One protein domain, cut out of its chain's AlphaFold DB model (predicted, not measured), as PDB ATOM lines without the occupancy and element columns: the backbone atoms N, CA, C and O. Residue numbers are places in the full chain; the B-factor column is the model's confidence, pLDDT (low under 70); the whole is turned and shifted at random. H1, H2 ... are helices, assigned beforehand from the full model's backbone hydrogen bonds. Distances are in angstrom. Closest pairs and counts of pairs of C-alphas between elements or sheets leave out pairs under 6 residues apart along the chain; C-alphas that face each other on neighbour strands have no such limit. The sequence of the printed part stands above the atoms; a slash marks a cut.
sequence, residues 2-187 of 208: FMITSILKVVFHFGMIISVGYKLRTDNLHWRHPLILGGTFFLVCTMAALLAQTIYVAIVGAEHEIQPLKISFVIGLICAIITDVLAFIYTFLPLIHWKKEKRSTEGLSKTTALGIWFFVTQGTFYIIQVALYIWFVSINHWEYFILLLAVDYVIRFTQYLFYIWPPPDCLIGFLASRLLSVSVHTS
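This is residues 2 to 187 of the 208 residues of an uncharacterized protein of Rhizopus stolonifer (UniProt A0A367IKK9). Five helices, H1 to H5, run up and down in a bundle, with H6 packed steeply on H4 at one end. The printed part has 186 residues, with six named helices in the order H1 to H6 that hold 157 of them, and no named strand; its class is all helix, and it is only just loose, close to compact, with a radius of gyration of the C-alphas of 19.4 A and spans of 67 by 34 by 25 A.

Start at H1, residues 2 to 24; it touches H2, residues 34 to 60, closest at C-alphas 7 and 47, 6.1 A. H2 forms a hairpin with H3, residues 67 to 97: C-alphas 39 and 83, 4.2 A. The hub H4, residues 106 to 139, forms a hairpin with H5, residues 142 to 164, at a shallow tilt of 8 degrees; their closest C-alphas, 125 and 159, are 6.8 A apart. H6, residues 169 to 187, touches H4, closest at C-alphas 176 and 109, 5.0 A. Each O i to N i+4 pair is within hydrogen-bond range in H1, H2, H4 and H6, 25 of 27 in H3, 17 of 19 in H5.

Find C-alpha 2, where H1 begins, at (263.310, 167.758, 245.849); H6 ends at C-alpha 187, at (260.231, 115.776, 258.111). H4 measures 50.1 A.

The printed part has no cut and no long link; pLDDT is under 70 in 43 residues.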
ATOM      1  N   PHE A   2     262.508 168.971 245.610       60.66
ATOM      2  CA  PHE A   2     263.310 167.758 245.849       60.66
ATOM      3  C   PHE A   2     263.247 167.223 247.300       60.66
ATOM      4  O   PHE A   2     262.873 166.078 247.525       60.66
ATOM      5  N   MET A   3     263.488 168.070 248.305       65.38
ATOM      6  CA  MET A   3     263.516 167.635 249.711       65.38
ATOM      7  C   MET A   3     262.159 167.176 250.271       65.38
ATOM      8  O   MET A   3     262.094 166.208 251.023       65.38
ATOM      9  N   ILE A   4     261.055 167.815 249.863       68.56
ATOM     10  CA  ILE A   4     259.695 167.402 250.259       68.56
ATOM     11  C   ILE A   4     259.393 166.008 249.700       68.56
ATOM     12  O   ILE A   4     258.851 165.158 250.404       68.56
ATOM     13  N   THR A   5     259.811 165.739 248.456       72.50
ATOM     14  CA  THR A   5     259.674 164.396 247.881       72.50
ATOM     15  C   THR A   5     260.532 163.362 248.606       72.50
ATOM     16  O   THR A   5     260.094 162.224 248.740       72.50
ATOM     17  N   SER A   6     261.699 163.743 249.136       72.00
ATOM     18  CA  SER A   6     262.537 162.858 249.955       72.00
ATOM     19  C   SER A   6     261.869 162.505 251.284       72.00
ATOM     20  O   SER A   6     261.835 161.332 251.639       72.00
ATOM     21  N   ILE A   7     261.266 163.476 251.980       77.94
ATOM     22  CA  ILE A   7     260.531 163.222 253.233       77.94
ATOM     23  C   ILE A   7     259.365 162.257 252.989       77.94
ATOM     24  O   ILE A   7     259.258 161.235 253.667       77.94
ATOM     25  N   LEU A   8     258.528 162.543 251.985       79.88
ATOM     26  CA  LEU A   8     257.416 161.662 251.616       79.88
ATOM     27  C   LEU A   8     257.918 160.263 251.252       79.88
ATOM     28  O   LEU A   8     257.353 159.272 251.707       79.88
ATOM     29  N   LYS A   9     259.012 160.172 250.488       77.38
ATOM     30  CA  LYS A   9     259.624 158.891 250.126       77.38
ATOM     31  C   LYS A   9     260.038 158.081 251.348       77.38
ATOM     32  O   LYS A   9     259.701 156.908 251.395       77.38
ATOM     33  N   VAL A  10     260.752 158.656 252.315       80.94
ATOM     34  CA  VAL A  10     261.217 157.888 253.486       80.94
ATOM     35  C   VAL A  10     260.023 157.358 254.293       80.94
ATOM     36  O   VAL A  10     260.019 156.195 254.693       80.94
ATOM     37  N   VAL A  11     258.963 158.160 254.447       84.62
ATOM     38  CA  VAL A  11     257.729 157.732 255.130       84.62
ATOM     39  C   VAL A  11     257.016 156.613 254.364       84.62
ATOM     40  O   VAL A  11     256.656 155.596 254.959       84.62
ATOM     41  N   PHE A  12     256.832 156.763 253.048       84.25
ATOM     42  CA  PHE A  12     256.188 155.734 252.226       84.25
ATOM     43  C   PHE A  12     256.998 154.440 252.178       84.25
ATOM     44  O   PHE A  12     256.406 153.364 252.214       84.25
ATOM     45  N   HIS A  13     258.328 154.528 252.146       82.06
ATOM     46  CA  HIS A  13     259.209 153.362 252.173       82.06
ATOM     47  C   HIS A  13     259.036 152.556 253.458       82.06
ATOM     48  O   HIS A  13     258.754 151.360 253.413       82.06
ATOM     49  N   PHE A  14     259.109 153.229 254.608       83.44
ATOM     50  CA  PHE A  14     258.903 152.598 255.908       83.44
ATOM     51  C   PHE A  14     257.506 151.969 256.019       83.44
ATOM     52  O   PHE A  14     257.364 150.810 256.416       83.44
ATOM     53  N   GLY A  15     256.473 152.705 255.597       82.56
ATOM     54  CA  GLY A  15     255.097 152.208 255.570       82.56
ATOM     55  C   GLY A  15     254.925 150.992 254.659       82.56
ATOM     56  O   GLY A  15     254.225 150.044 255.017       82.56
ATOM     57  N   MET A  16     255.601 150.974 253.512       83.19
ATOM     58  CA  MET A  16     255.574 149.846 252.590       83.19
ATOM     59  C   MET A  16     256.251 148.608 253.183       83.19
ATOM     60  O   MET A  16     255.664 147.528 253.120       83.19
ATOM     61  N   ILE A  17     257.424 148.749 253.814       80.12
ATOM     62  CA  ILE A  17     258.101 147.633 254.496       80.12
ATOM     63  C   ILE A  17     257.165 147.027 255.550       80.12
ATOM     64  O   ILE A  17     256.955 145.813 255.568       80.12
ATOM     65  N   ILE A  18     256.525 147.867 256.368       81.75
ATOM     66  CA  ILE A  18     255.550 147.413 257.369       81.75
ATOM     67  C   ILE A  18     254.333 146.749 256.712       81.75
ATOM     68  O   ILE A  18     253.867 145.717 257.197       81.75
ATOM     69  N   SER A  19     253.820 147.292 255.604       80.75
ATOM     70  CA  SER A  19     252.691 146.705 254.872       80.75
ATOM     71  C   SER A  19     253.027 145.329 254.293       80.75
ATOM     72  O   SER A  19     252.181 144.432 254.334       80.75
ATOM     73  N   VAL A  20     254.246 145.140 253.784       76.81
ATOM     74  CA  VAL A  20     254.751 143.830 253.353       76.81
ATOM     75  C   VAL A  20     254.839 142.895 254.559       76.81
ATOM     76  O   VAL A  20     254.340 141.775 254.495       76.81
ATOM     77  N   GLY A  21     255.360 143.370 255.694       74.06
ATOM     78  CA  GLY A  21     255.390 142.610 256.945       74.06
ATOM     79  C   GLY A  21     254.016 142.189 257.446       74.06
ATOM     80  O   GLY A  21     253.871 141.067 257.920       74.06
ATOM     81  N   TYR A  22     252.995 143.029 257.279       74.94
ATOM     82  CA  TYR A  22     251.614 142.668 257.592       74.94
ATOM     83  C   TYR A  22     251.090 141.546 256.688       74.94
ATOM     84  O   TYR A  22     250.486 140.607 257.188       74.94
ATOM     85  N   LYS A  23     251.365 141.592 255.377       72.31
ATOM     86  CA  LYS A  23     250.967 140.520 254.442       72.31
ATOM     87  C   LYS A  23     251.719 139.206 254.679       72.31
ATOM     88  O   LYS A  23     251.186 138.139 254.395       72.31
ATOM     89  N   LEU A  24     252.964 139.282 255.150       67.81
ATOM     90  CA  LEU A  24     253.810 138.115 255.422       67.81
ATOM     91  C   LEU A  24     253.539 137.486 256.798       67.81
ATOM     92  O   LEU A  24     253.829 136.305 256.996       67.81
ATOM     93  N   ARG A  25     252.998 138.256 257.747       68.19
ATOM     94  CA  ARG A  25     252.605 137.784 259.077       68.19
ATOM     95  C   ARG A  25     251.191 137.209 259.035       68.19
ATOM     96  O   ARG A  25     250.260 137.849 258.571       68.19
ATOM     97  N   THR A  26     251.017 136.015 259.591       59.91
ATOM     98  CA  THR A  26     249.690 135.468 259.923       59.91
ATOM     99  C   THR A  26     249.124 136.087 261.197       59.91
ATOM    100  O   THR A  26     247.943 135.935 261.489       59.91
ATOM    101  N   ASP A  27     249.975 136.777 261.955       61.66
ATOM    102  CA  ASP A  27     249.654 137.378 263.238       61.66
ATOM    103  C   ASP A  27     249.440 138.885 263.029       61.66
ATOM    104  O   ASP A  27     250.164 139.522 262.260       61.66
ATOM    105  N   ASN A  28     248.467 139.480 263.723       67.19
ATOM    106  CA  ASN A  28     248.144 140.902 263.572       67.19
ATOM    107  C   ASN A  28     249.366 141.823 263.794       67.19
ATOM    108  O   ASN A  28     250.290 141.511 264.551       67.19
ATOM    109  N   LEU A  29     249.366 142.992 263.146       71.44
ATOM    110  CA  LEU A  29     250.432 143.986 263.294       71.44
ATOM    111  C   LEU A  29     250.447 144.554 264.720       71.44
ATOM    112  O   LEU A  29     249.484 145.171 265.170       71.44
ATOM    113  N   HIS A  30     251.566 144.385 265.422       80.12
ATOM    114  CA  HIS A  30     251.739 144.893 266.783       80.12
ATOM    115  C   HIS A  30     252.557 146.184 266.766       80.12
ATOM    116  O   HIS A  30     253.776 146.147 266.909       80.12
ATOM    117  N   TRP A  31     251.890 147.333 266.652       81.06
ATOM    118  CA  TRP A  31     252.536 148.657 266.629       81.06
ATOM    119  C   TRP A  31     253.413 148.966 267.853       81.06
ATOM    120  O   TRP A  31     254.342 149.759 267.764       81.06
ATOM    121  N   ARG A  32     253.155 148.310 268.992       85.19
ATOM    122  CA  ARG A  32     253.940 148.455 270.230       85.19
ATOM    123  C   ARG A  32     255.216 147.611 270.261       85.19
ATOM    124  O   ARG A  32     255.920 147.616 271.266       85.19
ATOM    125  N   HIS A  33     255.510 146.850 269.208       85.19
ATOM    126  CA  HIS A  33     256.706 146.019 269.175       85.19
ATOM    127  C   HIS A  33     257.974 146.897 269.241       85.19
ATOM    128  O   HIS A  33     258.064 147.853 268.467       85.19
ATOM    129  N   PRO A  34     258.982 146.567 270.076       87.06
ATOM    130  CA  PRO A  34     260.181 147.394 270.254       87.06
ATOM    131  C   PRO A  34     260.890 147.761 268.944       87.06
ATOM    132  O   PRO A  34     261.325 148.892 268.776       87.06
ATOM    133  N   LEU A  35     260.938 146.833 267.980       88.50
ATOM    134  CA  LEU A  35     261.504 147.092 266.648       88.50
ATOM    135  C   LEU A  35     260.718 148.141 265.839       88.50
ATOM    136  O   LEU A  35     261.336 148.961 265.171       88.50
ATOM    137  N   ILE A  36     259.379 148.151 265.908       87.12
ATOM    138  CA  ILE A  36     258.570 149.179 265.228       87.12
ATOM    139  C   ILE A  36     258.764 150.526 265.916       87.12
ATOM    140  O   ILE A  36     258.949 151.531 265.236       87.12
ATOM    141  N   LEU A  37     258.750 150.554 267.251       90.12
ATOM    142  CA  LEU A  37     258.948 151.786 268.016       90.12
ATOM    143  C   LEU A  37     260.334 152.384 267.761       90.12
ATOM    144  O   LEU A  37     260.438 153.570 267.456       90.12
ATOM    145  N   GLY A  38     261.381 151.556 267.805       90.06
ATOM    146  CA  GLY A  38     262.741 151.963 267.464       90.06
ATOM    147  C   GLY A  38     262.837 152.458 266.022       90.06
ATOM    148  O   GLY A  38     263.348 153.549 265.791       90.06
ATOM    149  N   GLY A  39     262.280 151.716 265.059       88.81
ATOM    150  CA  GLY A  39     262.255 152.139 263.656       88.81
ATOM    151  C   GLY A  39     261.539 153.478 263.466       88.81
ATOM    152  O   GLY A  39     262.053 154.365 262.799       88.81
ATOM    153  N   THR A  40     260.403 153.675 264.134       90.19
ATOM    154  CA  THR A  40     259.637 154.929 264.084       90.19
ATOM    155  C   THR A  40     260.413 156.093 264.704       90.19
ATOM    156  O   THR A  40     260.391 157.198 264.172       90.19
ATOM    157  N   PHE A  41     261.133 155.862 265.804       93.44
ATOM    158  CA  PHE A  41     261.998 156.877 266.407       93.44
ATOM    159  C   PHE A  41     263.094 157.327 265.433       93.44
ATOM    160  O   PHE A  41     263.234 158.521 265.169       93.44
ATOM    161  N   PHE A  42     263.822 156.378 264.840       92.44
ATOM    162  CA  PHE A  42     264.865 156.706 263.871       92.44
ATOM    163  C   PHE A  42     264.297 157.352 262.599       92.44
ATOM    164  O   PHE A  42     264.935 158.253 262.056       92.44
ATOM    165  N   LEU A  43     263.077 156.990 262.184       90.94
ATOM    166  CA  LEU A  43     262.379 157.631 261.069       90.94
ATOM    167  C   LEU A  43     262.163 159.121 261.346       90.94
ATOM    168  O   LEU A  43     262.455 159.963 260.495       90.94
ATOM    169  N   VAL A  44     261.692 159.456 262.550       91.94
ATOM    170  CA  VAL A  44     261.506 160.848 262.978       91.94
ATOM    171  C   VAL A  44     262.845 161.589 262.993       91.94
ATOM    172  O   VAL A  44     262.915 162.715 262.496       91.94
ATOM    173  N   CYS A  45     263.921 160.963 263.478       92.19
ATOM    174  CA  CYS A  45     265.265 161.548 263.423       92.19
ATOM    175  C   CYS A  45     265.726 161.818 261.980       92.19
ATOM    176  O   CYS A  45     266.247 162.898 261.698       92.19
ATOM    177  N   THR A  46     265.491 160.889 261.048       90.00
ATOM    178  CA  THR A  46     265.791 161.084 259.621       90.00
ATOM    179  C   THR A  46     264.990 162.240 259.032       90.00
ATOM    180  O   THR A  46     265.552 163.078 258.326       90.00
ATOM    181  N   MET A  47     263.694 162.331 259.339       89.00
ATOM    182  CA  MET A  47     262.853 163.441 258.882       89.00
ATOM    183  C   MET A  47     263.344 164.784 259.433       89.00
ATOM    184  O   MET A  47     263.429 165.750 258.678       89.00
ATOM    185  N   ALA A  48     263.718 164.844 260.714       88.69
ATOM    186  CA  ALA A  48     264.271 166.047 261.329       88.69
ATOM    187  C   ALA A  48     265.598 166.471 260.674       88.69
ATOM    188  O   ALA A  48     265.788 167.652 260.386       88.69
ATOM    189  N   ALA A  49     266.483 165.518 260.368       87.81
ATOM    190  CA  ALA A  49     267.730 165.789 259.654       87.81
ATOM    191  C   ALA A  49     267.477 166.323 258.231       87.81
ATOM    192  O   ALA A  49     268.065 167.326 257.831       87.81
ATOM    193  N   LEU A  50     266.544 165.722 257.484       84.75
ATOM    194  CA  LEU A  50     266.150 166.208 256.153       84.75
ATOM    195  C   LEU A  50     265.525 167.611 256.205       84.75
ATOM    196  O   LEU A  50     265.806 168.449 255.344       84.75
ATOM    197  N   LEU A  51     264.708 167.895 257.221       84.50
ATOM    198  CA  LEU A  51     264.146 169.230 257.444       84.50
ATOM    199  C   LEU A  51     265.244 170.252 257.748       84.50
ATOM    200  O   LEU A  51     265.256 171.315 257.134       84.50
ATOM    201  N   ALA A  52     266.199 169.915 258.616       83.56
ATOM    202  CA  ALA A  52     267.337 170.779 258.923       83.56
ATOM    203  C   ALA A  52     268.177 171.087 257.670       83.56
ATOM    204  O   ALA A  52     268.507 172.246 257.430       83.56
ATOM    205  N   GLN A  53     268.446 170.087 256.821       80.88
ATOM    206  CA  GLN A  53     269.116 170.304 255.529       80.88
ATOM    207  C   GLN A  53     268.301 171.216 254.609       80.88
ATOM    208  O   GLN A  53     268.862 172.067 253.927       80.88
ATOM    209  N   THR A  54     266.975 171.058 254.592       77.25
ATOM    210  CA  THR A  54     266.086 171.872 253.752       77.25
ATOM    211  C   THR A  54     266.105 173.331 254.183       77.25
ATOM    212  O   THR A  54     266.241 174.215 253.341       77.25
ATOM    213  N   ILE A  55     265.996 173.575 255.489       78.06
ATOM    214  CA  ILE A  55     266.061 174.913 256.080       78.06
ATOM    215  C   ILE A  55     267.428 175.539 255.793       78.06
ATOM    216  O   ILE A  55     267.489 176.682 255.351       78.06
ATOM    217  N   TYR A  56     268.511 174.775 255.962       76.19
ATOM    218  CA  TYR A  56     269.866 175.245 255.685       76.19
ATOM    219  C   TYR A  56     270.037 175.678 254.223       76.19
ATOM    220  O   TYR A  56     270.425 176.813 253.959       76.19
ATOM    221  N   VAL A  57     269.660 174.819 253.270       73.94
ATOM    222  CA  VAL A  57     269.739 175.122 251.829       73.94
ATOM    223  C   VAL A  57     268.844 176.306 251.440       73.94
ATOM    224  O   VAL A  57     269.212 177.079 250.561       73.94
ATOM    225  N   ALA A  58     267.681 176.468 252.081       73.50
ATOM    226  CA  ALA A  58     266.740 177.545 251.775       73.50
ATOM    227  C   ALA A  58     267.164 178.919 252.324       73.50
ATOM    228  O   ALA A  58     266.868 179.929 251.693       73.50
ATOM    229  N   ILE A  59     267.812 178.962 253.493       73.62
ATOM    230  CA  ILE A  59     268.180 180.214 254.175       73.62
ATOM    231  C   ILE A  59     269.559 180.710 253.741       73.62
ATOM    232  O   ILE A  59     269.746 181.906 253.542       73.62
ATOM    233  N   VAL A  60     270.534 179.806 253.648       65.69
ATOM    234  CA  VAL A  60     271.953 180.183 253.650       65.69
ATOM    235  C   VAL A  60     272.510 180.387 252.236       65.69
ATOM    236  O   VAL A  60     273.511 181.076 252.065       65.69
ATOM    237  N   GLY A  61     271.849 179.853 251.204       59.25
ATOM    238  CA  GLY A  61     272.402 179.855 249.849       59.25
ATOM    239  C   GLY A  61     273.702 179.039 249.754       59.25
ATOM    240  O   GLY A  61     274.241 178.557 250.747       59.25
ATOM    241  N   ALA A  62     274.205 178.827 248.539       55.12
ATOM    242  CA  ALA A  62     275.330 177.922 248.271       55.12
ATOM    243  C   ALA A  62     276.718 178.437 248.730       55.12
ATOM    244  O   ALA A  62     277.720 177.792 248.436       55.12
ATOM    245  N   GLU A  63     276.799 179.580 249.422       55.34
ATOM    246  CA  GLU A  63     278.051 180.337 249.610       55.34
ATOM    247  C   GLU A  63     278.678 180.237 251.017       55.34
ATOM    248  O   GLU A  63     279.771 180.754 251.239       55.34
ATOM    249  N   HIS A  64     278.048 179.541 251.969       56.12
ATOM    250  CA  HIS A  64     278.572 179.379 253.335       56.12
ATOM    251  C   HIS A  64     278.865 177.923 253.723       56.12
ATOM    252  O   HIS A  64     278.445 176.976 253.059       56.12
ATOM    253  N   GLU A  65     279.638 177.769 254.807       61.19
ATOM    254  CA  GLU A  65     280.303 176.540 255.258       61.19
ATOM    255  C   GLU A  65     279.485 175.254 255.034       61.19
ATOM    256  O   GLU A  65     278.375 175.077 255.522       61.19
ATOM    257  N   ILE A  66     280.068 174.293 254.315       67.94
ATOM    258  CA  ILE A  66     279.420 173.024 253.928       67.94
ATOM    259  C   ILE A  66     279.287 172.053 255.127       67.94
ATOM    260  O   ILE A  66     278.566 171.052 255.089       67.94
ATOM    261  N   GLN A  67     279.974 172.341 256.234       70.56
ATOM    262  CA  GLN A  67     280.118 171.460 257.392       70.56
ATOM    263  C   GLN A  67     278.802 171.105 258.126       70.56
ATOM    264  O   GLN A  67     278.578 169.911 258.354       70.56
ATOM    265  N   PRO A  68     277.893 172.044 258.465       73.75
ATOM    266  CA  PRO A  68     276.594 171.711 259.067       73.75
ATOM    267  C   PRO A  68     275.698 170.861 258.151       73.75
ATOM    268  O   PRO A  68     275.036 169.934 258.629       73.75
ATOM    269  N   LEU A  69     275.727 171.104 256.833       75.38
ATOM    270  CA  LEU A  69     275.009 170.287 255.849       75.38
ATOM    271  C   LEU A  69     275.543 168.848 255.844       75.38
ATOM    272  O   LEU A  69     274.764 167.894 255.883       75.38
ATOM    273  N   LYS A  70     276.872 168.694 255.879       77.25
ATOM    274  CA  LYS A  70     277.550 167.395 255.951       77.25
ATOM    275  C   LYS A  70     277.171 166.602 257.196       77.25
ATOM    276  O   LYS A  70     276.831 165.425 257.085       77.25
ATOM    277  N   ILE A  71     277.203 167.232 258.367       81.62
ATOM    278  CA  ILE A  71     276.869 166.570 259.637       81.62
ATOM    279  C   ILE A  71     275.406 166.116 259.629       81.62
ATOM    280  O   ILE A  71     275.118 164.957 259.935       81.62
ATOM    281  N   SER A  72     274.492 166.996 259.217       85.50
ATOM    282  CA  SER A  72     273.070 166.663 259.131       85.50
ATOM    283  C   SER A  72     272.799 165.532 258.133       85.50
ATOM    284  O   SER A  72     271.992 164.643 258.412       85.50
ATOM    285  N   PHE A  73     273.502 165.512 256.997       84.12
ATOM    286  CA  PHE A  73     273.412 164.429 256.015       84.12
ATOM    287  C   PHE A  73     273.857 163.084 256.583       84.12
ATOM    288  O   PHE A  73     273.116 162.107 256.483       84.12
ATOM    289  N   VAL A  74     275.022 163.033 257.227       85.62
ATOM    290  CA  VAL A  74     275.557 161.787 257.800       85.62
ATOM    291  C   VAL A  74     274.652 161.254 258.912       85.62
ATOM    292  O   VAL A  74     274.336 160.064 258.917       85.62
ATOM    293  N   ILE A  75     274.179 162.117 259.817       88.19
ATOM    294  CA  ILE A  75     273.248 161.714 260.884       88.19
ATOM    295  C   ILE A  75     271.942 161.190 260.279       88.19
ATOM    296  O   ILE A  75     271.493 160.101 260.636       88.19
ATOM    297  N   GLY A  76     271.361 161.924 259.325       87.44
ATOM    298  CA  GLY A  76     270.130 161.517 258.650       87.44
ATOM    299  C   GLY A  76     270.262 160.172 257.936       87.44
ATOM    300  O   GLY A  76     269.357 159.341 258.036       87.44
ATOM    301  N   LEU A  77     271.403 159.934 257.280       86.88
ATOM    302  CA  LEU A  77     271.729 158.675 256.611       86.88
ATOM    303  C   LEU A  77     271.818 157.508 257.604       86.88
ATOM    304  O   LEU A  77     271.197 156.471 257.377       86.88
ATOM    305  N   ILE A  78     272.539 157.676 258.716       88.44
ATOM    306  CA  ILE A  78     272.666 156.638 259.752       88.44
ATOM    307  C   ILE A  78     271.291 156.298 260.337       88.44
ATOM    308  O   ILE A  78     270.929 155.123 260.421       88.44
ATOM    309  N   CYS A  79     270.496 157.311 260.693       91.31
ATOM    310  CA  CYS A  79     269.140 157.099 261.195       91.31
ATOM    311  C   CYS A  79     268.256 156.379 260.164       91.31
ATOM    312  O   CYS A  79     267.495 155.487 260.537       91.31
ATOM    313  N   ALA A  80     268.390 156.697 258.872       87.00
ATOM    314  CA  ALA A  80     267.598 156.059 257.822       87.00
ATOM    315  C   ALA A  80     267.941 154.568 257.700       87.00
ATOM    316  O   ALA A  80     267.047 153.725 257.669       87.00
ATOM    317  N   ILE A  81     269.234 154.233 257.727       86.88
ATOM    318  CA  ILE A  81     269.699 152.841 257.691       86.88
ATOM    319  C   ILE A  81     269.149 152.062 258.892       86.88
ATOM    320  O   ILE A  81     268.610 150.971 258.720       86.88
ATOM    321  N   ILE A  82     269.239 152.616 260.106       88.06
ATOM    322  CA  ILE A  82     268.753 151.926 261.310       88.06
ATOM    323  C   ILE A  82     267.228 151.745 261.264       88.06
ATOM    324  O   ILE A  82     266.733 150.665 261.586       88.06
ATOM    325  N   THR A  83     266.491 152.770 260.827       89.69
ATOM    326  CA  THR A  83     265.034 152.712 260.609       89.69
ATOM    327  C   THR A  83     264.653 151.523 259.737       89.69
ATOM    328  O   THR A  83     263.818 150.697 260.120       89.69
ATOM    329  N   ASP A  84     265.312 151.422 258.584       84.94
ATOM    330  CA  ASP A  84     265.032 150.405 257.582       84.94
ATOM    331  C   ASP A  84     265.423 149.012 258.080       84.94
ATOM    332  O   ASP A  84     264.648 148.068 257.925       84.94
ATOM    333  N   VAL A  85     266.569 148.875 258.756       85.94
ATOM    334  CA  VAL A  85     267.008 147.609 259.365       85.94
ATOM    335  C   VAL A  85     266.009 147.126 260.417       85.94
ATOM    336  O   VAL A  85     265.641 145.953 260.414       85.94
ATOM    337  N   LEU A  86     265.521 148.004 261.296       87.00
ATOM    338  CA  LEU A  86     264.550 147.627 262.328       87.00
ATOM    339  C   LEU A  86     263.200 147.216 261.725       87.00
ATOM    340  O   LEU A  86     262.634 146.191 262.128       87.00
ATOM    341  N   ALA A  87     262.711 147.963 260.731       85.31
ATOM    342  CA  ALA A  87     261.492 147.623 259.995       85.31
ATOM    343  C   ALA A  87     261.632 146.282 259.261       85.31
ATOM    344  O   ALA A  87     260.717 145.452 259.271       85.31
ATOM    345  N   PHE A  88     262.799 146.044 258.665       82.81
ATOM    346  CA  PHE A  88     263.119 144.823 257.944       82.81
ATOM    347  C   PHE A  88     263.198 143.613 258.874       82.81
ATOM    348  O   PHE A  88     262.513 142.616 258.640       82.81
ATOM    349  N   ILE A  89     263.946 143.707 259.979       83.44
ATOM    350  CA  ILE A  89     264.019 142.637 260.984       83.44
ATOM    351  C   ILE A  89     262.616 142.312 261.487       83.44
ATOM    352  O   ILE A  89     262.253 141.143 261.541       83.44
ATOM    353  N   TYR A  90     261.796 143.318 261.800       82.94
ATOM    354  CA  TYR A  90     260.425 143.092 262.257       82.94
ATOM    355  C   TYR A  90     259.559 142.346 261.227       82.94
ATOM    356  O   TYR A  90     258.826 141.412 261.583       82.94
ATOM    357  N   THR A  91     259.659 142.759 259.964       80.56
ATOM    358  CA  THR A  91     258.912 142.217 258.821       80.56
ATOM    359  C   THR A  91     259.282 140.762 258.549       80.56
ATOM    360  O   THR A  91     258.400 139.925 258.361       80.56
ATOM    361  N   PHE A  92     260.574 140.436 258.607       76.00
ATOM    362  CA  PHE A  92     261.094 139.106 258.293       76.00
ATOM    363  C   PHE A  92     261.288 138.199 259.518       76.00
ATOM    364  O   PHE A  92     261.544 137.006 259.353       76.00
ATOM    365  N   LEU A  93     261.092 138.702 260.743       74.88
ATOM    366  CA  LEU A  93     261.179 137.917 261.982       74.88
ATOM    367  C   LEU A  93     260.375 136.602 261.945       74.88
ATOM    368  O   LEU A  93     260.941 135.575 262.326       74.88
ATOM    369  N   PRO A  94     259.112 136.579 261.464       65.62
ATOM    370  CA  PRO A  94     258.326 135.348 261.376       65.62
ATOM    371  C   PRO A  94     258.916 134.363 260.367       65.62
ATOM    372  O   PRO A  94     258.935 133.167 260.618       65.62
ATOM    373  N   LEU A  95     259.471 134.848 259.253       65.69
ATOM    374  CA  LEU A  95     260.117 134.011 258.237       65.69
ATOM    375  C   LEU A  95     261.411 133.369 258.758       65.69
ATOM    376  O   LEU A  95     261.718 132.227 258.400       65.69
ATOM    377  N   ILE A  96     262.132 134.083 259.628       63.81
ATOM    378  CA  ILE A  96     263.342 133.610 260.313       63.81
ATOM    379  C   ILE A  96     262.983 132.597 261.418       63.81
ATOM    380  O   ILE A  96     263.625 131.550 261.511       63.81
ATOM    381  N   HIS A  97     261.943 132.864 262.218       61.44
ATOM    382  CA  HIS A  97     261.551 132.019 263.359       61.44
ATOM    383  C   HIS A  97     260.672 130.812 262.990       61.44
ATOM    384  O   HIS A  97     260.778 129.770 263.633       61.44
ATOM    385  N   TRP A  98     259.858 130.865 261.929       55.50
ATOM    386  CA  TRP A  98     258.998 129.740 261.511       55.50
ATOM    387  C   TRP A  98     259.742 128.562 260.873       55.50
ATOM    388  O   TRP A  98     259.123 127.630 260.354       55.50
ATOM    389  N   LYS A  99     261.074 128.549 260.924       49.97
ATOM    390  CA  LYS A  99     261.911 127.526 260.293       49.97
ATOM    391  C   LYS A  99     261.909 126.161 261.006       49.97
ATOM    392  O   LYS A  99     262.779 125.356 260.693       49.97
ATOM    393  N   LYS A 100     260.986 125.848 261.926       49.88
ATOM    394  CA  LYS A 100     261.060 124.551 262.629       49.88
ATOM    395  C   LYS A 100     259.801 123.698 262.746       49.88
ATOM    396  O   LYS A 100     259.958 122.488 262.719       49.88
ATOM    397  N   GLU A 101     258.588 124.249 262.810       48.06
ATOM    398  CA  GLU A 101     257.448 123.419 263.264       48.06
ATOM    399  C   GLU A 101     256.206 123.374 262.358       48.06
ATOM    400  O   GLU A 101     255.397 122.468 262.516       48.06
ATOM    401  N   LYS A 102     256.012 124.304 261.403       50.12
ATOM    402  CA  LYS A 102     254.698 124.457 260.723       50.12
ATOM    403  C   LYS A 102     254.707 124.686 259.202       50.12
ATOM    404  O   LYS A 102     253.680 125.050 258.639       50.12
ATOM    405  N   ARG A 103     255.815 124.436 258.493       54.59
ATOM    406  CA  ARG A 103     255.918 124.627 257.020       54.59
ATOM    407  C   ARG A 103     255.115 123.636 256.149       54.59
ATOM    408  O   ARG A 103     255.363 123.560 254.954       54.59
ATOM    409  N   SER A 104     254.142 122.914 256.702       52.78
ATOM    410  CA  SER A 104     253.428 121.826 256.015       52.78
ATOM    411  C   SER A 104     252.254 122.257 255.121       52.78
ATOM    412  O   SER A 104     251.639 121.400 254.495       52.78
ATOM    413  N   THR A 105     251.921 123.551 255.029       59.25
ATOM    414  CA  THR A 105     250.796 124.037 254.204       59.25
ATOM    415  C   THR A 105     251.269 124.836 252.986       59.25
ATOM    416  O   THR A 105     252.133 125.708 253.087       59.25
ATOM    417  N   GLU A 106     250.675 124.561 251.818       54.28
ATOM    418  CA  GLU A 106     251.030 125.176 250.525       54.28
ATOM    419  C   GLU A 106     250.967 126.716 250.567       54.28
ATOM    420  O   GLU A 106     251.851 127.391 250.035       54.28
ATOM    421  N   GLY A 107     249.990 127.280 251.287       59.94
ATOM    422  CA  GLY A 107     249.865 128.727 251.493       59.94
ATOM    423  C   GLY A 107     251.083 129.352 252.185       59.94
ATOM    424  O   GLY A 107     251.552 130.407 251.765       59.94
ATOM    425  N   LEU A 108     251.673 128.671 253.174       65.12
ATOM    426  CA  LEU A 108     252.836 129.181 253.908       65.12
ATOM    427  C   LEU A 108     254.116 129.165 253.053       65.12
ATOM    428  O   LEU A 108     254.984 130.030 253.203       65.12
ATOM    429  N   SER A 109     254.227 128.210 252.126       64.81
ATOM    430  CA  SER A 109     255.352 128.127 251.184       64.81
ATOM    431  C   SER A 109     255.349 129.284 250.176       64.81
ATOM    432  O   SER A 109     256.398 129.889 249.943       64.81
ATOM    433  N   LYS A 110     254.169 129.668 249.662       69.38
ATOM    434  CA  LYS A 110     253.998 130.811 248.749       69.38
ATOM    435  C   LYS A 110     254.277 132.141 249.453       69.38
ATOM    436  O   LYS A 110     255.015 132.960 248.913       69.38
ATOM    437  N   THR A 111     253.800 132.323 250.686       71.56
ATOM    438  CA  THR A 111     254.124 133.509 251.505       71.56
ATOM    439  C   THR A 111     255.622 133.596 251.814       71.56
ATOM    440  O   THR A 111     256.208 134.675 251.766       71.56
ATOM    441  N   THR A 112     256.280 132.458 252.055       72.25
ATOM    442  CA  THR A 112     257.737 132.414 252.263       72.25
ATOM    443  C   THR A 112     258.513 132.764 250.995       72.25
ATOM    444  O   THR A 112     259.469 133.535 251.063       72.25
ATOM    445  N   ALA A 113     258.092 132.253 249.836       73.31
ATOM    446  CA  ALA A 113     258.683 132.595 248.543       73.31
ATOM    447  C   ALA A 113     258.528 134.091 248.217       73.31
ATOM    448  O   ALA A 113     259.492 134.727 247.791       73.31
ATOM    449  N   LEU A 114     257.354 134.665 248.498       77.06
ATOM    450  CA  LEU A 114     257.093 136.100 248.367       77.06
ATOM    451  C   LEU A 114     258.020 136.922 249.275       77.06
ATOM    452  O   LEU A 114     258.610 137.910 248.842       77.06
ATOM    453  N   GLY A 115     258.191 136.484 250.525       76.31
ATOM    454  CA  GLY A 115     259.123 137.102 251.462       76.31
ATOM    455  C   GLY A 115     260.567 137.065 250.958       76.31
ATOM    456  O   GLY A 115     261.248 138.085 250.982       76.31
ATOM    457  N   ILE A 116     261.028 135.922 250.443       78.25
ATOM    458  CA  ILE A 116     262.381 135.785 249.879       78.25
ATOM    459  C   ILE A 116     262.581 136.712 248.677       78.25
ATOM    460  O   ILE A 116     263.625 137.350 248.586       78.25
ATOM    461  N   TRP A 117     261.590 136.832 247.790       81.38
ATOM    462  CA  TRP A 117     261.649 137.776 246.671       81.38
ATOM    463  C   TRP A 117     261.870 139.210 247.159       81.38
ATOM    464  O   TRP A 117     262.862 139.837 246.792       81.38
ATOM    465  N   PHE A 118     261.006 139.699 248.057       78.75
ATOM    466  CA  PHE A 118     261.139 141.053 248.596       78.75
ATOM    467  C   PHE A 118     262.458 141.257 249.343       78.75
ATOM    468  O   PHE A 118     263.083 142.302 249.189       78.75
ATOM    469  N   PHE A 119     262.913 140.256 250.099       80.69
ATOM    470  CA  PHE A 119     264.201 140.283 250.789       80.69
ATOM    471  C   PHE A 119     265.366 140.468 249.810       80.69
ATOM    472  O   PHE A 119     266.217 141.331 250.026       80.69
ATOM    473  N   VAL A 120     265.402 139.680 248.731       82.62
ATOM    474  CA  VAL A 120     266.482 139.725 247.736       82.62
ATOM    475  C   VAL A 120     266.464 141.053 246.991       82.62
ATOM    476  O   VAL A 120     267.491 141.727 246.940       82.62
ATOM    477  N   THR A 121     265.305 141.475 246.482       83.06
ATOM    478  CA  THR A 121     265.174 142.745 245.760       83.06
ATOM    479  C   THR A 121     265.589 143.924 246.638       83.06
ATOM    480  O   THR A 121     266.420 144.736 246.234       83.06
ATOM    481  N   GLN A 122     265.069 143.995 247.866       80.88
ATOM    482  CA  GLN A 122     265.403 145.054 248.819       80.88
ATOM    483  C   GLN A 122     266.895 145.035 249.173       80.88
ATOM    484  O   GLN A 122     267.546 146.079 249.135       80.88
ATOM    485  N   GLY A 123     267.457 143.855 249.449       81.81
ATOM    486  CA  GLY A 123     268.875 143.685 249.765       81.81
ATOM    487  C   GLY A 123     269.799 144.153 248.640       81.81
ATOM    488  O   GLY A 123     270.744 144.899 248.900       81.81
ATOM    489  N   THR A 124     269.511 143.790 247.387       86.31
ATOM    490  CA  THR A 124     270.318 144.211 246.232       86.31
ATOM    491  C   THR A 124     270.346 145.731 246.083       86.31
ATOM    492  O   THR A 124     271.424 146.310 245.937       86.31
ATOM    493  N   PHE A 125     269.191 146.399 246.172       86.75
ATOM    494  CA  PHE A 125     269.133 147.857 246.047       86.75
ATOM    495  C   PHE A 125     269.842 148.578 247.199       86.75
ATOM    496  O   PHE A 125     270.548 149.556 246.947       86.75
ATOM    497  N   TYR A 126     269.739 148.079 248.435       83.62
ATOM    498  CA  TYR A 126     270.474 148.662 249.561       83.62
ATOM    499  C   TYR A 126     271.985 148.519 249.429       83.62
ATOM    500  O   TYR A 126     272.699 149.470 249.734       83.62
ATOM    501  N   ILE A 127     272.485 147.372 248.961       86.25
ATOM    502  CA  ILE A 127     273.928 147.182 248.746       86.25
ATOM    503  C   ILE A 127     274.453 148.219 247.746       86.25
ATOM    504  O   ILE A 127     275.481 148.849 247.996       86.25
ATOM    505  N   ILE A 128     273.719 148.448 246.652       88.69
ATOM    506  CA  ILE A 128     274.071 149.456 245.643       88.69
ATOM    507  C   ILE A 128     274.058 150.867 246.255       88.69
ATOM    508  O   ILE A 128     275.003 151.628 246.052       88.69
ATOM    509  N   GLN A 129     273.028 151.214 247.034       86.75
ATOM    510  CA  GLN A 129     272.929 152.524 247.697       86.75
ATOM    511  C   GLN A 129     274.062 152.750 248.704       86.75
ATOM    512  O   GLN A 129     274.689 153.805 248.697       86.75
ATOM    513  N   VAL A 130     274.369 151.760 249.545       86.06
ATOM    514  CA  VAL A 130     275.464 151.853 250.523       86.06
ATOM    515  C   VAL A 130     276.805 152.030 249.817       86.06
ATOM    516  O   VAL A 130     277.578 152.901 250.213       86.06
ATOM    517  N   ALA A 131     277.071 151.275 248.748       88.81
ATOM    518  CA  ALA A 131     278.291 151.436 247.957       88.81
ATOM    519  C   ALA A 131     278.406 152.851 247.364       88.81
ATOM    520  O   ALA A 131     279.468 153.472 247.445       88.81
ATOM    521  N   LEU A 132     277.299 153.388 246.842       89.69
ATOM    522  CA  LEU A 132     277.229 154.749 246.314       89.69
ATOM    523  C   LEU A 132     277.499 155.805 247.399       89.69
ATOM    524  O   LEU A 132     278.271 156.738 247.172       89.69
ATOM    525  N   TYR A 133     276.912 155.655 248.590       86.75
ATOM    526  CA  TYR A 133     277.144 156.578 249.704       86.75
ATOM    527  C   TYR A 133     278.579 156.501 250.235       86.75
ATOM    528  O   TYR A 133     279.176 157.543 250.500       86.75
ATOM    529  N   ILE A 134     279.162 155.301 250.348       87.12
ATOM    530  CA  ILE A 134     280.570 155.124 250.743       87.12
ATOM    531  C   ILE A 134     281.488 155.811 249.734       87.12
ATOM    532  O   ILE A 134     282.379 156.562 250.135       87.12
ATOM    533  N   TRP A 135     281.261 155.598 248.436       89.31
ATOM    534  CA  TRP A 135     282.013 156.267 247.378       89.31
ATOM    535  C   TRP A 135     281.927 157.797 247.501       89.31
ATOM    536  O   TRP A 135     282.958 158.469 247.509       89.31
ATOM    537  N   PHE A 136     280.724 158.345 247.694       85.69
ATOM    538  CA  PHE A 136     280.522 159.790 247.832       85.69
ATOM    539  C   PHE A 136     281.191 160.381 249.081       85.69
ATOM    540  O   PHE A 136     281.825 161.435 249.022       85.69
ATOM    541  N   VAL A 137     281.092 159.703 250.225       83.50
ATOM    542  CA  VAL A 137     281.766 160.156 251.450       83.50
ATOM    543  C   VAL A 137     283.289 160.090 251.288       83.50
ATOM    544  O   VAL A 137     283.986 160.975 251.781       83.50
ATOM    545  N   SER A 138     283.797 159.090 250.558       84.56
ATOM    546  CA  SER A 138     285.235 158.884 250.336       84.56
ATOM    547  C   SER A 138     285.846 159.916 249.391       84.56
ATOM    548  O   SER A 138     286.970 160.354 249.620       84.56
ATOM    549  N   ILE A 139     285.117 160.329 248.347       85.75
ATOM    550  CA  ILE A 139     285.601 161.347 247.403       85.75
ATOM    551  C   ILE A 139     285.604 162.746 248.048       85.75
ATOM    552  O   ILE A 139     286.389 163.594 247.653       85.75
ATOM    553  N   ASN A 140     284.761 162.990 249.063       80.38
ATOM    554  CA  ASN A 140     284.662 164.247 249.827       80.38
ATOM    555  C   ASN A 140     284.490 165.526 248.965       80.38
ATOM    556  O   ASN A 140     284.669 166.640 249.457       80.38
ATOM    557  N   HIS A 141     284.082 165.377 247.703       81.25
ATOM    558  CA  HIS A 141     283.729 166.459 246.787       81.25
ATOM    559  C   HIS A 141     282.218 166.711 246.848       81.25
ATOM    560  O   HIS A 141     281.423 166.059 246.168       81.25
ATOM    561  N   TRP A 142     281.817 167.671 247.684       77.50
ATOM    562  CA  TRP A 142     280.409 167.997 247.954       77.50
ATOM    563  C   TRP A 142     279.668 168.622 246.767       77.50
ATOM    564  O   TRP A 142     278.442 168.634 246.753       77.50
ATOM    565  N   GLU A 143     280.384 169.051 245.731       77.62
ATOM    566  CA  GLU A 143     279.803 169.498 244.458       77.62
ATOM    567  C   GLU A 143     278.995 168.385 243.771       77.62
ATOM    568  O   GLU A 143     277.961 168.643 243.155       77.62
ATOM    569  N   TYR A 144     279.384 167.119 243.962       80.00
ATOM    570  CA  TYR A 144     278.635 165.969 243.448       80.00
ATOM    571  C   TYR A 144     277.396 165.623 244.276       80.00
ATOM    572  O   TYR A 144     276.720 164.645 243.964       80.00
ATOM    573  N   PHE A 145     277.057 166.389 245.318       77.88
ATOM    574  CA  PHE A 145     275.906 166.090 246.174       77.88
ATOM    575  C   PHE A 145     274.593 166.054 245.382       77.88
ATOM    576  O   PHE A 145     273.785 165.147 245.562       77.88
ATOM    577  N   ILE A 146     274.405 166.976 244.434       76.88
ATOM    578  CA  ILE A 146     273.218 166.983 243.563       76.88
ATOM    579  C   ILE A 146     273.197 165.746 242.652       76.88
ATOM    580  O   ILE A 146     272.147 165.130 242.473       76.88
ATOM    581  N   LEU A 147     274.354 165.348 242.113       81.06
ATOM    582  CA  LEU A 147     274.479 164.149 241.283       81.06
ATOM    583  C   LEU A 147     274.177 162.877 242.090       81.06
ATOM    584  O   LEU A 147     273.402 162.038 241.636       81.06
ATOM    585  N   LEU A 148     274.727 162.763 243.303       84.50
ATOM    586  CA  LEU A 148     274.438 161.676 244.240       84.50
ATOM    587  C   LEU A 148     272.936 161.563 244.495       84.50
ATOM    588  O   LEU A 148     272.367 160.479 244.396       84.50
ATOM    589  N   LEU A 149     272.304 162.690 244.809       78.69
ATOM    590  CA  LEU A 149     270.876 162.778 245.075       78.69
ATOM    591  C   LEU A 149     270.033 162.351 243.865       78.69
ATOM    592  O   LEU A 149     269.041 161.641 244.033       78.69
ATOM    593  N   ALA A 150     270.430 162.738 242.651       80.94
ATOM    594  CA  ALA A 150     269.759 162.317 241.424       80.94
ATOM    595  C   ALA A 150     269.881 160.801 241.197       80.94
ATOM    596  O   ALA A 150     268.873 160.135 240.945       80.94
ATOM    597  N   VAL A 151     271.087 160.240 241.342       85.56
ATOM    598  CA  VAL A 151     271.335 158.796 241.188       85.56
ATOM    599  C   VAL A 151     270.577 157.997 242.251       85.56
ATOM    600  O   VAL A 151     269.878 157.041 241.914       85.56
ATOM    601  N   ASP A 152     270.629 158.416 243.517       82.44
ATOM    602  CA  ASP A 152     269.867 157.795 244.608       82.44
ATOM    603  C   ASP A 152     268.359 157.805 244.316       82.44
ATOM    604  O   ASP A 152     267.658 156.810 244.518       82.44
ATOM    605  N   TYR A 153     267.848 158.902 243.751       79.19
ATOM    606  CA  TYR A 153     266.442 158.998 243.380       79.19
ATOM    607  C   TYR A 153     266.050 157.991 242.294       79.19
ATOM    608  O   TYR A 153     264.976 157.392 242.406       79.19
ATOM    609  N   VAL A 154     266.903 157.791 241.283       85.50
ATOM    610  CA  VAL A 154     266.702 156.804 240.205       85.50
ATOM    611  C   VAL A 154     266.739 155.380 240.753       85.50
ATOM    612  O   VAL A 154     265.865 154.575 240.417       85.50
ATOM    613  N   ILE A 155     267.691 155.077 241.640       85.25
ATOM    614  CA  ILE A 155     267.781 153.762 242.287       85.25
ATOM    615  C   ILE A 155     266.506 153.495 243.090       85.25
ATOM    616  O   ILE A 155     265.861 152.463 242.904       85.25
ATOM    617  N   ARG A 156     266.087 154.449 243.930       77.19
ATOM    618  CA  ARG A 156     264.863 154.326 244.735       77.19
ATOM    619  C   ARG A 156     263.606 154.246 243.873       77.19
ATOM    620  O   ARG A 156     262.704 153.487 244.194       77.19
ATOM    621  N   PHE A 157     263.519 155.012 242.785       81.75
ATOM    622  CA  PHE A 157     262.394 154.936 241.846       81.75
ATOM    623  C   PHE A 157     262.296 153.547 241.209       81.75
ATOM    624  O   PHE A 157     261.228 152.941 241.218       81.75
ATOM    625  N   THR A 158     263.426 153.014 240.745       84.38
ATOM    626  CA  THR A 158     263.510 151.644 240.230       84.38
ATOM    627  C   THR A 158     263.079 150.640 241.297       84.38
ATOM    628  O   THR A 158     262.234 149.790 241.035       84.38
ATOM    629  N   GLN A 159     263.569 150.782 242.529       81.62
ATOM    630  CA  GLN A 159     263.172 149.935 243.652       81.62
ATOM    631  C   GLN A 159     261.650 149.977 243.897       81.62
ATOM    632  O   GLN A 159     261.031 148.926 244.037       81.62
ATOM    633  N   TYR A 160     261.022 151.159 243.875       76.31
ATOM    634  CA  TYR A 160     259.563 151.295 243.977       76.31
ATOM    635  C   TYR A 160     258.815 150.596 242.837       76.31
ATOM    636  O   TYR A 160     257.798 149.954 243.094       76.31
ATOM    637  N   LEU A 161     259.320 150.664 241.601       80.88
ATOM    638  CA  LEU A 161     258.735 149.925 240.478       80.88
ATOM    639  C   LEU A 161     258.759 148.414 240.728       80.88
ATOM    640  O   LEU A 161     257.747 147.751 240.518       80.88
ATOM    641  N   PHE A 162     259.868 147.882 241.250       79.69
ATOM    642  CA  PHE A 162     259.970 146.464 241.611       79.69
ATOM    643  C   PHE A 162     259.043 146.051 242.765       79.69
ATOM    644  O   PHE A 162     258.687 144.878 242.856       79.69
ATOM    645  N   TYR A 163     258.632 146.981 243.631       71.62
ATOM    646  CA  TYR A 163     257.633 146.708 244.671       71.62
ATOM    647  C   TYR A 163     256.195 146.708 244.151       71.62
ATOM    648  O   TYR A 163     255.357 145.978 244.680       71.62
ATOM    649  N   ILE A 164     255.896 147.540 243.150       73.88
ATOM    650  CA  ILE A 164     254.567 147.607 242.525       73.88
ATOM    651  C   ILE A 164     254.371 146.432 241.564       73.88
ATOM    652  O   ILE A 164     253.259 145.915 241.441       73.88
ATOM    653  N   TRP A 165     255.437 146.000 240.888       75.50
ATOM    654  CA  TRP A 165     255.361 144.895 239.945       75.50
ATOM    655  C   TRP A 165     255.146 143.567 240.690       75.50
ATOM    656  O   TRP A 165     255.968 143.205 241.538       75.50
ATOM    657  N   PRO A 166     254.066 142.814 240.398       67.31
ATOM    658  CA  PRO A 166     253.837 141.527 241.043       67.31
ATOM    659  C   PRO A 166     254.985 140.564 240.698       67.31
ATOM    660  O   PRO A 166     255.359 140.468 239.527       67.31
ATOM    661  N   PRO A 167     255.572 139.851 241.675       76.31
ATOM    662  CA  PRO A 167     256.652 138.919 241.380       76.31
ATOM    663  C   PRO A 167     256.196 137.891 240.338       76.31
ATOM    664  O   PRO A 167     255.055 137.436 240.415       76.31
ATOM    665  N   PRO A 168     257.055 137.495 239.380       80.94
ATOM    666  CA  PRO A 168     256.664 136.546 238.344       80.94
ATOM    667  C   PRO A 168     256.142 135.234 238.948       80.94
ATOM    668  O   PRO A 168     256.860 134.570 239.699       80.94
ATOM    669  N   ASP A 169     254.925 134.825 238.578       76.31
ATOM    670  CA  ASP A 169     254.264 133.637 239.146       76.31
ATOM    671  C   ASP A 169     255.090 132.356 238.965       76.31
ATOM    672  O   ASP A 169     255.137 131.503 239.852       76.31
ATOM    673  N   CYS A 170     255.818 132.247 237.849       78.06
ATOM    674  CA  CYS A 170     256.739 131.141 237.583       78.06
ATOM    675  C   CYS A 170     257.859 131.057 238.637       78.06
ATOM    676  O   CYS A 170     258.176 129.977 239.138       78.06
ATOM    677  N   LEU A 171     258.418 132.205 239.033       76.19
ATOM    678  CA  LEU A 171     259.484 132.277 240.029       76.19
ATOM    679  C   LEU A 171     258.959 131.905 241.422       76.19
ATOM    680  O   LEU A 171     259.597 131.134 242.138       76.19
ATOM    681  N   ILE A 172     257.780 132.415 241.791       78.06
ATOM    682  CA  ILE A 172     257.143 132.093 243.073       78.06
ATOM    683  C   ILE A 172     256.747 130.617 243.129       78.06
ATOM    684  O   ILE A 172     256.999 129.970 244.143       78.06
ATOM    685  N   GLY A 173     256.203 130.051 242.047       71.62
ATOM    686  CA  GLY A 173     255.893 128.622 241.952       71.62
ATOM    687  C   GLY A 173     257.140 127.740 242.068       71.62
ATOM    688  O   GLY A 173     257.138 126.740 242.794       71.62
ATOM    689  N   PHE A 174     258.244 128.140 241.432       78.12
ATOM    690  CA  PHE A 174     259.526 127.448 241.555       78.12
ATOM    691  C   PHE A 174     260.091 127.516 242.986       78.12
ATOM    692  O   PHE A 174     260.463 126.491 243.559       78.12
ATOM    693  N   LEU A 175     260.112 128.699 243.605       71.81
ATOM    694  CA  LEU A 175     260.583 128.878 244.984       71.81
ATOM    695  C   LEU A 175     259.704 128.122 245.988       71.81
ATOM    696  O   LEU A 175     260.227 127.427 246.859       71.81
ATOM    697  N   ALA A 176     258.381 128.214 245.851       70.00
ATOM    698  CA  ALA A 176     257.429 127.541 246.729       70.00
ATOM    699  C   ALA A 176     257.561 126.013 246.641       70.00
ATOM    700  O   ALA A 176     257.641 125.356 247.678       70.00
ATOM    701  N   SER A 177     257.669 125.449 245.431       71.81
ATOM    702  CA  SER A 177     257.831 123.998 245.240       71.81
ATOM    703  C   SER A 177     259.137 123.466 245.839       71.81
ATOM    704  O   SER A 177     259.126 122.429 246.503       71.81
ATOM    705  N   ARG A 178     260.248 124.203 245.701       69.56
ATOM    706  CA  ARG A 178     261.534 123.855 246.335       69.56
ATOM    707  C   ARG A 178     261.495 123.966 247.859       69.56
ATOM    708  O   ARG A 178     262.037 123.109 248.555       69.56
ATOM    709  N   LEU A 179     260.856 125.003 248.399       65.19
ATOM    710  CA  LEU A 179     260.706 125.167 249.849       65.19
ATOM    711  C   LEU A 179     259.838 124.058 250.455       65.19
ATOM    712  O   LEU A 179     260.151 123.561 251.540       65.19
ATOM    713  N   LEU A 180     258.785 123.652 249.740       58.78
ATOM    714  CA  LEU A 180     257.910 122.555 250.134       58.78
ATOM    715  C   LEU A 180     258.660 121.214 250.095       58.78
ATOM    716  O   LEU A 180     258.654 120.498 251.096       58.78
ATOM    717  N   SER A 181     259.397 120.917 249.016       56.12
ATOM    718  CA  SER A 181     260.164 119.664 248.892       56.12
ATOM    719  C   SER A 181     261.234 119.510 249.974       56.12
ATOM    720  O   SER A 181     261.425 118.416 250.498       56.12
ATOM    721  N   VAL A 182     261.906 120.604 250.353       55.12
ATOM    722  CA  VAL A 182     262.886 120.591 251.454       55.12
ATOM    723  C   VAL A 182     262.200 120.292 252.788       55.12
ATOM    724  O   VAL A 182     262.709 119.479 253.551       55.12
ATOM    725  N   SER A 183     261.025 120.873 253.060       51.72
ATOM    726  CA  SER A 183     260.290 120.587 254.304       51.72
ATOM    727  C   SER A 183     259.827 119.129 254.408       51.72
ATOM    728  O   SER A 183     259.916 118.541 255.485       51.72
ATOM    729  N   VAL A 184     259.405 118.531 253.286       51.03
ATOM    730  CA  VAL A 184     258.998 117.122 253.219       51.03
ATOM    731  C   VAL A 184     260.199 116.221 253.501       51.03
ATOM    732  O   VAL A 184     260.113 115.369 254.381       51.03
ATOM    733  N   HIS A 185     261.351 116.465 252.871       42.75
ATOM    734  CA  HIS A 185     262.563 115.684 253.140       42.75
ATOM    735  C   HIS A 185     263.058 115.811 254.588       42.75
ATOM    736  O   HIS A 185     263.360 114.797 255.209       42.75
ATOM    737  N   THR A 186     263.057 117.012 255.181       40.50
ATOM    738  CA  THR A 186     263.488 117.183 256.584       40.50
ATOM    739  C   THR A 186     262.514 116.542 257.582       40.50
ATOM    740  O   THR A 186     262.946 116.048 258.620       40.50
ATOM    741  N   SER A 187     261.209 116.500 257.281       38.03
ATOM    742  CA  SER A 187     260.231 115.776 258.111       38.03
ATOM    743  C   SER A 187     260.365 114.249 258.020       38.03
ATOM    744  O   SER A 187     259.975 113.548 258.949       38.03
TER     745      SER A 187